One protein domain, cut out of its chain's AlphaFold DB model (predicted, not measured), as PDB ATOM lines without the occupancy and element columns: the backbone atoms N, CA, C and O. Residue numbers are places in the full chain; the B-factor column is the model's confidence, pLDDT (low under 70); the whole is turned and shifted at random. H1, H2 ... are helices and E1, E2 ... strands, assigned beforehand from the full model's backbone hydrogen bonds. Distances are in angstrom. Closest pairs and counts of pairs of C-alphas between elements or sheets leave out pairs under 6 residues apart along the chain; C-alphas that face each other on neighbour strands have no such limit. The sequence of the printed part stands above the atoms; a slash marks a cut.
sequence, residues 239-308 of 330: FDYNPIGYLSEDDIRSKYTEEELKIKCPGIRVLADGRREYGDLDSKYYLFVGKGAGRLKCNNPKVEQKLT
ATOM      1  N   PHE A 239     -18.773 -18.603 -12.360       76.00
ATOM      2  CA  PHE A 239     -20.141 -19.082 -12.204       76.00
ATOM      3  C   PHE A 239     -20.583 -19.875 -13.437       76.00
ATOM      4  O   PHE A 239     -20.251 -19.516 -14.568       76.00
ATOM      5  N   ASP A 240     -21.350 -20.940 -13.217       72.81
ATOM      6  CA  ASP A 240     -21.946 -21.779 -14.259       72.81
ATOM      7  C   ASP A 240     -23.463 -21.535 -14.286       72.81
ATOM      8  O   ASP A 240     -24.138 -21.689 -13.268       72.81
ATOM      9  N   TYR A 241     -23.984 -21.054 -15.418       57.22
ATOM     10  CA  TYR A 241     -25.366 -20.572 -15.526       57.22
ATOM     11  C   TYR A 241     -26.358 -21.614 -16.043       57.22
ATOM     12  O   TYR A 241     -27.558 -21.359 -15.959       57.22
ATOM     13  N   ASN A 242     -25.898 -22.738 -16.594       62.75
ATOM     14  CA  ASN A 242     -26.767 -23.606 -17.383       62.75
ATOM     15  C   ASN A 242     -26.555 -25.076 -17.033       62.75
ATOM     16  O   ASN A 242     -25.800 -25.753 -17.734       62.75
ATOM     17  N   PRO A 243     -27.270 -25.610 -16.026       66.00
ATOM     18  CA  PRO A 243     -27.470 -27.047 -15.966       66.00
ATOM     19  C   PRO A 243     -28.175 -27.487 -17.255       66.00
ATOM     20  O   PRO A 243     -29.304 -27.082 -17.533       66.00
ATOM     21  N   ILE A 244     -27.493 -28.286 -18.074       71.19
ATOM     22  CA  ILE A 244     -28.056 -28.850 -19.311       71.19
ATOM     23  C   ILE A 244     -28.900 -30.095 -19.013       71.19
ATOM     24  O   ILE A 244     -29.653 -30.557 -19.867       71.19
ATOM     25  N   GLY A 245     -28.782 -30.642 -17.804       79.94
ATOM     26  CA  GLY A 245     -29.560 -31.781 -17.354       79.94
ATOM     27  C   GLY A 245     -29.191 -32.231 -15.946       79.94
ATOM     28  O   GLY A 245     -28.290 -31.693 -15.302       79.94
ATOM     29  N   TYR A 246     -29.903 -33.258 -15.491       86.75
ATOM     30  CA  TYR A 246     -29.619 -33.970 -14.250       86.75
ATOM     31  C   TYR A 246     -28.920 -35.288 -14.568       86.75
ATOM     32  O   TYR A 246     -29.231 -35.931 -15.574       86.75
ATOM     33  N   LEU A 247     -27.980 -35.696 -13.719       85.69
ATOM     34  CA  LEU A 247     -27.426 -37.045 -13.782       85.69
ATOM     35  C   LEU A 247     -28.517 -38.043 -13.403       85.69
ATOM     36  O   LEU A 247     -29.220 -37.840 -12.411       85.69
ATOM     37  N   SER A 248     -28.643 -39.122 -14.175       86.31
ATOM     38  CA  SER A 248     -29.435 -40.268 -13.735       86.31
ATOM     39  C   SER A 248     -28.703 -41.009 -12.615       86.31
ATOM     40  O   SER A 248     -27.485 -40.887 -12.459       86.31
ATOM     41  N   GLU A 249     -29.438 -41.809 -11.843       83.88
ATOM     42  CA  GLU A 249     -28.845 -42.645 -10.791       83.88
ATOM     43  C   GLU A 249     -27.834 -43.662 -11.353       83.88
ATOM     44  O   GLU A 249     -26.847 -43.982 -10.689       83.88
ATOM     45  N   ASP A 250     -28.015 -44.088 -12.606       86.69
ATOM     46  CA  ASP A 250     -27.137 -45.043 -13.295       86.69
ATOM     47  C   ASP A 250     -25.804 -44.440 -13.769       86.69
ATOM     48  O   ASP A 250     -24.856 -45.177 -14.059       86.69
ATOM     49  N   ASP A 251     -25.694 -43.112 -13.840       87.12
ATOM     50  CA  ASP A 251     -24.452 -42.444 -14.217       87.12
ATOM     51  C   ASP A 251     -23.383 -42.664 -13.137       87.12
ATOM     52  O   ASP A 251     -23.605 -42.368 -11.968       87.12
ATOM     53  N   ILE A 252     -22.185 -43.136 -13.497       86.06
ATOM     54  CA  ILE A 252     -21.120 -43.406 -12.513       86.06
ATOM     55  C   ILE A 252     -20.762 -42.174 -11.663       86.06
ATOM     56  O   ILE A 252     -20.377 -42.305 -10.500       86.06
ATOM     57  N   ARG A 253     -20.945 -40.969 -12.213       84.69
ATOM     58  CA  ARG A 253     -20.682 -39.697 -11.529       84.69
ATOM     59  C   ARG A 253     -21.733 -39.393 -10.457       84.69
ATOM     60  O   ARG A 253     -21.465 -38.592  -9.561       84.69
ATOM     61  N   SER A 254     -22.900 -40.045 -10.486       84.12
ATOM     62  CA  SER A 254     -23.894 -39.982  -9.405       84.12
ATOM     63  C   SER A 254     -23.352 -40.575  -8.095       84.12
ATOM     64  O   SER A 254     -23.730 -40.129  -7.013       84.12
ATOM     65  N   LYS A 255     -22.396 -41.511  -8.196       88.44
ATOM     66  CA  LYS A 255     -21.821 -42.273  -7.076       88.44
ATOM     67  C   LYS A 255     -20.592 -41.617  -6.441       88.44
ATOM     68  O   LYS A 255     -20.161 -42.051  -5.379       88.44
ATOM     69  N   TYR A 256     -20.015 -40.593  -7.074       89.25
ATOM     70  CA  TYR A 256     -18.848 -39.878  -6.541       89.25
ATOM     71  C   TYR A 256     -19.207 -39.039  -5.313       89.25
ATOM     72  O   TYR A 256     -20.319 -38.535  -5.200       89.25
ATOM     73  N   THR A 257     -18.271 -38.830  -4.398       88.50
ATOM     74  CA  THR A 257     -18.434 -37.831  -3.327       88.50
ATOM     75  C   THR A 257     -18.361 -36.398  -3.881       88.50
ATOM     76  O   THR A 257     -17.900 -36.187  -5.002       88.50
ATOM     77  N   GLU A 258     -18.806 -35.387  -3.122       79.25
ATOM     78  CA  GLU A 258     -18.689 -33.979  -3.553       79.25
ATOM     79  C   GLU A 258     -17.238 -33.558  -3.818       79.25
ATOM     80  O   GLU A 258     -16.965 -32.862  -4.795       79.25
ATOM     81  N   GLU A 259     -16.296 -34.012  -2.990       81.44
ATOM     82  CA  GLU A 259     -14.869 -33.733  -3.183       81.44
ATOM     83  C   GLU A 259     -14.324 -34.403  -4.448       81.44
ATOM     84  O   GLU A 259     -13.602 -33.785  -5.234       81.44
ATOM     85  N   GLU A 260     -14.737 -35.641  -4.722       82.50
ATOM     86  CA  GLU A 260     -14.392 -36.302  -5.978       82.50
ATOM     87  C   GLU A 260     -15.008 -35.610  -7.190       82.50
ATOM     88  O   GLU A 260     -14.347 -35.525  -8.221       82.50
ATOM     89  N   LEU A 261     -16.235 -35.089  -7.090       79.44
ATOM     90  CA  LEU A 261     -16.844 -34.306  -8.164       79.44
ATOM     91  C   LEU A 261     -16.071 -33.014  -8.429       79.44
ATOM     92  O   LEU A 261     -15.803 -32.711  -9.590       79.44
ATOM     93  N   LYS A 262     -15.642 -32.286  -7.392       72.62
ATOM     94  CA  LYS A 262     -14.834 -31.062  -7.554       72.62
ATOM     95  C   LYS A 262     -13.537 -31.323  -8.320       72.62
ATOM     96  O   LYS A 262     -13.143 -30.501  -9.143       72.62
ATOM     97  N   ILE A 263     -12.894 -32.464  -8.068       74.50
ATOM     98  CA  ILE A 263     -11.610 -32.828  -8.684       74.50
ATOM     99  C   ILE A 263     -11.811 -33.464 -10.067       74.50
ATOM    100  O   ILE A 263     -11.165 -33.068 -11.035       74.50
ATOM    101  N   LYS A 264     -12.684 -34.472 -10.163       77.50
ATOM    102  CA  LYS A 264     -12.828 -35.337 -11.347       77.50
ATOM    103  C   LYS A 264     -13.856 -34.809 -12.347       77.50
ATOM    104  O   LYS A 264     -13.779 -35.141 -13.527       77.50
ATOM    105  N   CYS A 265     -14.850 -34.042 -11.898       76.56
ATOM    106  CA  CYS A 265     -15.983 -33.610 -12.717       76.56
ATOM    107  C   CYS A 265     -16.448 -32.179 -12.364       76.56
ATOM    108  O   CYS A 265     -17.590 -31.995 -11.937       76.56
ATOM    109  N   PRO A 266     -15.621 -31.142 -12.596       64.44
ATOM    110  CA  PRO A 266     -15.850 -29.764 -12.131       64.44
ATOM    111  C   PRO A 266     -17.023 -29.022 -12.812       64.44
ATOM    112  O   PRO A 266     -17.128 -27.800 -12.705       64.44
ATOM    113  N   GLY A 267     -17.857 -29.732 -13.575       68.75
ATOM    114  CA  GLY A 267     -19.112 -29.247 -14.156       68.75
ATOM    115  C   GLY A 267     -20.356 -29.876 -13.523       68.75
ATOM    116  O   GLY A 267     -21.458 -29.597 -13.977       68.75
ATOM    117  N   ILE A 268     -20.199 -30.743 -12.513       77.81
ATOM    118  CA  ILE A 268     -21.316 -31.333 -11.768       77.81
ATOM    119  C   ILE A 268     -21.521 -30.561 -10.470       77.81
ATOM    120  O   ILE A 268     -20.592 -30.393  -9.679       77.81
ATOM    121  N   ARG A 269     -22.765 -30.154 -10.226       77.62
ATOM    122  CA  ARG A 269     -23.202 -29.499  -8.998       77.62
ATOM    123  C   ARG A 269     -24.183 -30.390  -8.247       77.62
ATOM    124  O   ARG A 269     -25.101 -30.949  -8.841       77.62
ATOM    125  N   VAL A 270     -23.999 -30.488  -6.932       82.56
ATOM    126  CA  VAL A 270     -24.958 -31.130  -6.029       82.56
ATOM    127  C   VAL A 270     -25.913 -30.059  -5.504       82.56
ATOM    128  O   VAL A 270     -25.489 -29.019  -4.999       82.56
ATOM    129  N   LEU A 271     -27.208 -30.279  -5.701       79.06
ATOM    130  CA  LEU A 271     -28.274 -29.417  -5.213       79.06
ATOM    131  C   LEU A 271     -28.586 -29.733  -3.750       79.06
ATOM    132  O   LEU A 271     -28.306 -30.820  -3.251       79.06
ATOM    133  N   ALA A 272     -29.228 -28.787  -3.067       70.38
ATOM    134  CA  ALA A 272     -29.601 -28.939  -1.659       70.38
ATOM    135  C   ALA A 272     -30.571 -30.112  -1.397       70.38
ATOM    136  O   ALA A 272     -30.689 -30.564  -0.265       70.38
ATOM    137  N   ASP A 273     -31.264 -30.599  -2.430       78.12
ATOM    138  CA  ASP A 273     -32.138 -31.776  -2.376       78.12
ATOM    139  C   ASP A 273     -31.422 -33.088  -2.760       78.12
ATOM    140  O   ASP A 273     -32.067 -34.119  -2.934       78.12
ATOM    141  N   GLY A 274     -30.094 -33.056  -2.909       80.31
ATOM    142  CA  GLY A 274     -29.255 -34.205  -3.252       80.31
ATOM    143  C   GLY A 274     -29.192 -34.529  -4.747       80.31
ATOM    144  O   GLY A 274     -28.340 -35.324  -5.154       80.31
ATOM    145  N   ARG A 275     -30.030 -33.906  -5.590       85.62
ATOM    146  CA  ARG A 275     -29.954 -34.097  -7.045       85.62
ATOM    147  C   ARG A 275     -28.662 -33.513  -7.593       85.62
ATOM    148  O   ARG A 275     -28.130 -32.532  -7.078       85.62
ATOM    149  N   ARG A 276     -28.163 -34.109  -8.673       87.31
ATOM    150  CA  ARG A 276     -26.928 -33.673  -9.325       87.31
ATOM    151  C   ARG A 276     -27.233 -33.156 -10.708       87.31
ATOM    152  O   ARG A 276     -27.762 -33.892 -11.535       87.31
ATOM    153  N   GLU A 277     -26.892 -31.906 -10.948       85.00
ATOM    154  CA  GLU A 277     -26.994 -31.286 -12.261       85.00
ATOM    155  C   GLU A 277     -25.609 -31.179 -12.891       85.00
ATOM    156  O   GLU A 277     -24.607 -31.045 -12.185       85.00
ATOM    157  N   TYR A 278     -25.540 -31.274 -14.215       78.50
ATOM    158  CA  TYR A 278     -24.310 -31.024 -14.955       78.50
ATOM    159  C   TYR A 278     -24.515 -29.865 -15.921       78.50
ATOM    160  O   TYR A 278     -25.534 -29.788 -16.613       78.50
ATOM    161  N   GLY A 279     -23.550 -28.951 -15.928       71.50
ATOM    162  CA  GLY A 279     -23.510 -27.804 -16.819       71.50
ATOM    163  C   GLY A 279     -22.663 -28.052 -18.060       71.50
ATOM    164  O   GLY A 279     -21.830 -28.961 -18.103       71.50
ATOM    165  N   ASP A 280     -22.881 -27.228 -19.080       68.81
ATOM    166  CA  ASP A 280     -21.972 -27.151 -20.218       68.81
ATOM    167  C   ASP A 280     -20.698 -26.442 -19.751       68.81
ATOM    168  O   ASP A 280     -20.743 -25.286 -19.328       68.81
ATOM    169  N   LEU A 281     -19.550 -27.123 -19.814       59.28
ATOM    170  CA  LEU A 281     -18.268 -26.533 -19.421       59.28
ATOM    171  C   LEU A 281     -17.921 -25.305 -20.285       59.28
ATOM    172  O   LEU A 281     -17.258 -24.393 -19.781       59.28
ATOM    173  N   ASP A 282     -18.440 -25.227 -21.517       63.66
ATOM    174  CA  ASP A 282     -18.321 -24.067 -22.412       63.66
ATOM    175  C   ASP A 282     -19.273 -22.910 -22.043       63.66
ATOM    176  O   ASP A 282     -19.206 -21.818 -22.623       63.66
ATOM    177  N   SER A 283     -20.136 -23.106 -21.041       69.50
ATOM    178  CA  SER A 283     -21.117 -22.125 -20.564       69.50
ATOM    179  C   SER A 283     -20.701 -21.371 -19.297       69.50
ATOM    180  O   SER A 283     -21.484 -20.575 -18.773       69.50
ATOM    181  N   LYS A 284     -19.458 -21.549 -18.830       81.62
ATOM    182  CA  LYS A 284     -18.924 -20.813 -17.674       81.62
ATOM    183  C   LYS A 284     -18.782 -19.317 -17.961       81.62
ATOM    184  O   LYS A 284     -18.400 -18.892 -19.058       81.62
ATOM    185  N   TYR A 285     -19.054 -18.511 -16.941       87.38
ATOM    186  CA  TYR A 285     -18.887 -17.063 -16.956       87.38
ATOM    187  C   TYR A 285     -17.957 -16.617 -15.832       87.38
ATOM    188  O   TYR A 285     -18.064 -17.068 -14.694       87.38
ATOM    189  N   TYR A 286     -17.118 -15.637 -16.139       90.94
ATOM    190  CA  TYR A 286     -16.586 -14.717 -15.150       90.94
ATOM    191  C   TYR A 286     -17.648 -13.664 -14.853       90.94
ATOM    192  O   TYR A 286     -18.064 -12.921 -15.744       90.94
ATOM    193  N   LEU A 287     -18.100 -13.604 -13.610       92.50
ATOM    194  CA  LEU A 287     -18.917 -12.522 -13.088       92.50
ATOM    195  C   LEU A 287     -17.991 -11.515 -12.416       92.50
ATOM    196  O   LEU A 287     -17.279 -11.874 -11.480       92.50
ATOM    197  N   PHE A 288     -17.973 -10.279 -12.902       95.88
ATOM    198  CA  PHE A 288     -17.158  -9.235 -12.297       95.88
ATOM    199  C   PHE A 288     -17.862  -8.654 -11.075       95.88
ATOM    200  O   PHE A 288     -19.063  -8.377 -11.106       95.88
ATOM    201  N   VAL A 289     -17.102  -8.455 -10.004       95.69
ATOM    202  CA  VAL A 289     -17.594  -7.885  -8.754       95.69
ATOM    203  C   VAL A 289     -17.857  -6.390  -8.966       95.69
ATOM    204  O   VAL A 289     -16.983  -5.623  -9.386       95.69
ATOM    205  N   GLY A 290     -19.086  -5.962  -8.696       96.31
ATOM    206  CA  GLY A 290     -19.544  -4.597  -8.913       96.31
ATOM    207  C   GLY A 290     -20.900  -4.489  -9.603       96.31
ATOM    208  O   GLY A 290     -21.216  -5.169 -10.580       96.31
ATOM    209  N   LYS A 291     -21.699  -3.532  -9.144       95.06
ATOM    210  CA  LYS A 291     -22.943  -3.097  -9.765       95.06
ATOM    211  C   LYS A 291     -22.648  -2.587 -11.169       95.06
ATOM    212  O   LYS A 291     -21.952  -1.588 -11.344       95.06
ATOM    213  N   GLY A 292     -23.203  -3.277 -12.160       93.94
ATOM    214  CA  GLY A 292     -22.983  -2.963 -13.570       93.94
ATOM    215  C   GLY A 292     -21.621  -3.399 -14.118       93.94
ATOM    216  O   GLY A 292     -21.336  -3.094 -15.270       93.94
ATOM    217  N   ALA A 293     -20.802  -4.132 -13.349       94.56
ATOM    218  CA  ALA A 293     -19.515  -4.648 -13.826       94.56
ATOM    219  C   ALA A 293     -19.687  -5.735 -14.906       94.56
ATOM    220  O   ALA A 293     -18.840  -5.905 -15.780       94.56
ATOM    221  N   GLY A 294     -20.836  -6.418 -14.895       92.19
ATOM    222  CA  GLY A 294     -21.236  -7.353 -15.938       92.19
ATOM    223  C   GLY A 294     -20.582  -8.727 -15.810       92.19
ATOM    224  O   GLY A 294     -20.009  -9.089 -14.786       92.19
ATOM    225  N   ARG A 295     -20.719  -9.524 -16.871       91.75
ATOM    226  CA  ARG A 295     -20.193 -10.891 -16.951       91.75
ATOM    227  C   ARG A 295     -19.568 -11.163 -18.311       91.75
ATOM    228  O   ARG A 295     -19.963 -10.567 -19.315       91.75
ATOM    229  N   LEU A 296     -18.636 -12.104 -18.354       91.12
ATOM    230  CA  LEU A 296     -17.881 -12.483 -19.538       91.12
ATOM    231  C   LEU A 296     -17.826 -14.003 -19.656       91.12
ATOM    232  O   LEU A 296     -17.406 -14.672 -18.720       91.12
ATOM    233  N   LYS A 297     -18.230 -14.555 -20.805       89.19
ATOM    234  CA  LYS A 297     -18.058 -15.990 -21.072       89.19
ATOM    235  C   LYS A 297     -16.581 -16.369 -20.999       89.19
ATOM    236  O   LYS A 297     -15.750 -15.664 -21.573       89.19
ATOM    237  N   CYS A 298     -16.272 -17.489 -20.356       88.00
ATOM    238  CA  CYS A 298     -14.899 -17.960 -20.207       88.00
ATOM    239  C   CYS A 298     -14.245 -18.305 -21.557       88.00
ATOM    240  O   CYS A 298     -13.056 -18.074 -21.715       88.00
ATOM    241  N   ASN A 299     -15.015 -18.760 -22.552       85.75
ATOM    242  CA  ASN A 299     -14.528 -19.061 -23.907       85.75
ATOM    243  C   ASN A 299     -14.500 -17.850 -24.862       85.75
ATOM    244  O   ASN A 299     -14.338 -18.009 -26.072       85.75
ATOM    245  N   ASN A 300     -14.694 -16.626 -24.361       88.44
ATOM    246  CA  ASN A 300     -14.633 -15.445 -25.215       88.44
ATOM    247  C   ASN A 300     -13.207 -15.276 -25.795       88.44
ATOM    248  O   ASN A 300     -12.258 -15.243 -25.017       88.44
ATOM    249  N   PRO A 301     -13.022 -15.057 -27.113       91.69
ATOM    250  CA  PRO A 301     -11.684 -14.901 -27.705       91.69
ATOM    251  C   PRO A 301     -10.856 -13.747 -27.125       91.69
ATOM    252  O   PRO A 301      -9.637 -13.731 -27.244       91.69
ATOM    253  N   LYS A 302     -11.517 -12.762 -26.502       93.56
ATOM    254  CA  LYS A 302     -10.888 -11.604 -25.850       93.56
ATOM    255  C   LYS A 302     -10.871 -11.726 -24.323       93.56
ATOM    256  O   LYS A 302     -10.766 -10.706 -23.643       93.56
ATOM    257  N   VAL A 303     -11.045 -12.931 -23.773       93.25
ATOM    258  CA  VAL A 303     -11.188 -13.132 -22.325       93.25
ATOM    259  C   VAL A 303      -9.968 -12.630 -21.559       93.25
ATOM    260  O   VAL A 303     -10.129 -11.783 -20.687       93.25
ATOM    261  N   GLU A 304      -8.763 -13.029 -21.961       94.25
ATOM    262  CA  GLU A 304      -7.514 -12.630 -21.296       94.25
ATOM    263  C   GLU A 304      -7.294 -11.116 -21.315       94.25
ATOM    264  O   GLU A 304      -6.964 -10.510 -20.293       94.25
ATOM    265  N   GLN A 305      -7.560 -10.478 -22.460       96.56
ATOM    266  CA  GLN A 305      -7.476  -9.026 -22.591       96.56
ATOM    267  C   GLN A 305      -8.427  -8.332 -21.604       96.56
ATOM    268  O   GLN A 305      -8.004  -7.471 -20.836       96.56
ATOM    269  N   LYS A 306      -9.704  -8.732 -21.585       96.12
ATOM    270  CA  LYS A 306     -10.718  -8.120 -20.713       96.12
ATOM    271  C   LYS A 306     -10.453  -8.372 -19.230       96.12
ATOM    272  O   LYS A 306     -10.687  -7.482 -18.418       96.12
ATOM    273  N   LEU A 307      -9.973  -9.566 -18.875       95.81
ATOM    274  CA  LEU A 307      -9.565  -9.882 -17.505       95.81
ATOM    275  C   LEU A 307      -8.409  -8.982 -17.061       95.81
ATOM    276  O   LEU A 307      -8.458  -8.439 -15.962       95.81
ATOM    277  N   THR A 308      -7.416  -8.778 -17.929       97.38
ATOM    278  CA  THR A 308      -6.263  -7.908 -17.656       97.38
ATOM    279  C   THR A 308      -6.682  -6.447 -17.488       97.38
ATOM    280  O   THR A 308      -6.249  -5.781 -16.549       97.38
TER     281      THR A 308
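What this domain is: This is residues 239 to 308 of the 330 residues of an uncharacterized protein of Flavobacterium branchiophilum (UniProt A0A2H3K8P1). Two small lobes are joined end to end in a loose, elongated shape. One lobe is a three-stranded sheet, E1, E3 and E2, with the short helices H1 and H2 near it; the other is the hairpin of E4 and E5 with H3 beside E5. The 70 residues printed include three named helices and five named strands, in the order E1 H1 H2 E2 E3 E4 E5 H3, and the class is mixed, helices and strands. The sheets, E1 - E3 - E2 and E4 - E5, are antiparallel. The whole is loose, with a radius of gyration of the C-alphas of 14.5 A and spans of 41 by 23 by 21 A.

Where its parts are: Begin with the larger sheet: find C-alpha 243 at (-27.470, -27.047, -15.966), where E1, residues 243 to 246, begins. E3 is residues 276 to 279, 10.1 A long, and E2 is residues 268 to 270. Between E1 and E2 along the chain look for H1, residues 252 to 255, and H2, residues 258 to 264, 9.8 A long. Next find C-alpha 284 at (-18.924, -20.813, -17.674); from there E4 runs to residue 288, 12.9 A in length. E5 is residues 295 to 297, and H3, residues 303 to 308, is 8.6 A long and ends at C-alpha 308 at (-6.263, -7.908, -17.656).

How they stand to each other: Look first at E3, the inner strand. It is antiparallel to E1 at 152 degrees, with N 244 and O 278 2.9 A apart, within hydrogen-bond range. E2 and E3 are a hairpin, antiparallel at 146 degrees, with N 269 and O 277 at 2.8 A. E1, H1 H2 and E2 form a split strand-helix-strand unit, two strands running the same way with E3 between them, and its crossover is right-handed. H1 only grazes the sheet with residues 253 to 254, and H2 only grazes it with residues 258 to 262. H1 and H2 are close but not clearly touching; their closest C-alphas, of Arg 253 and Leu 261, are 7.4 A apart. In the sheet of two strands, the hairpin E4 and E5 is antiparallel at 153 degrees, with N 286 and O 296 at 2.8 A, within hydrogen-bond range. The closest C-alphas of E5 and H3, Leu 296 and Val 303, are 7.3 A apart. E3 and E4 are apart, but residues 239 to 240 pair antiparallel with residues 284 to 285 of E4. In H2 and H3 every O i to N i+4 pair is within hydrogen-bond range; H1 is too short for one.

The domain as a whole: The farthest C-alphas, of Asp 250 and Thr 308, are 42.8 A apart. The printed part has no cut and no long link. Its mean pLDDT is 82.9; look for values under 70 at residues 241 to 243, 266 to 267 and 280 to 283.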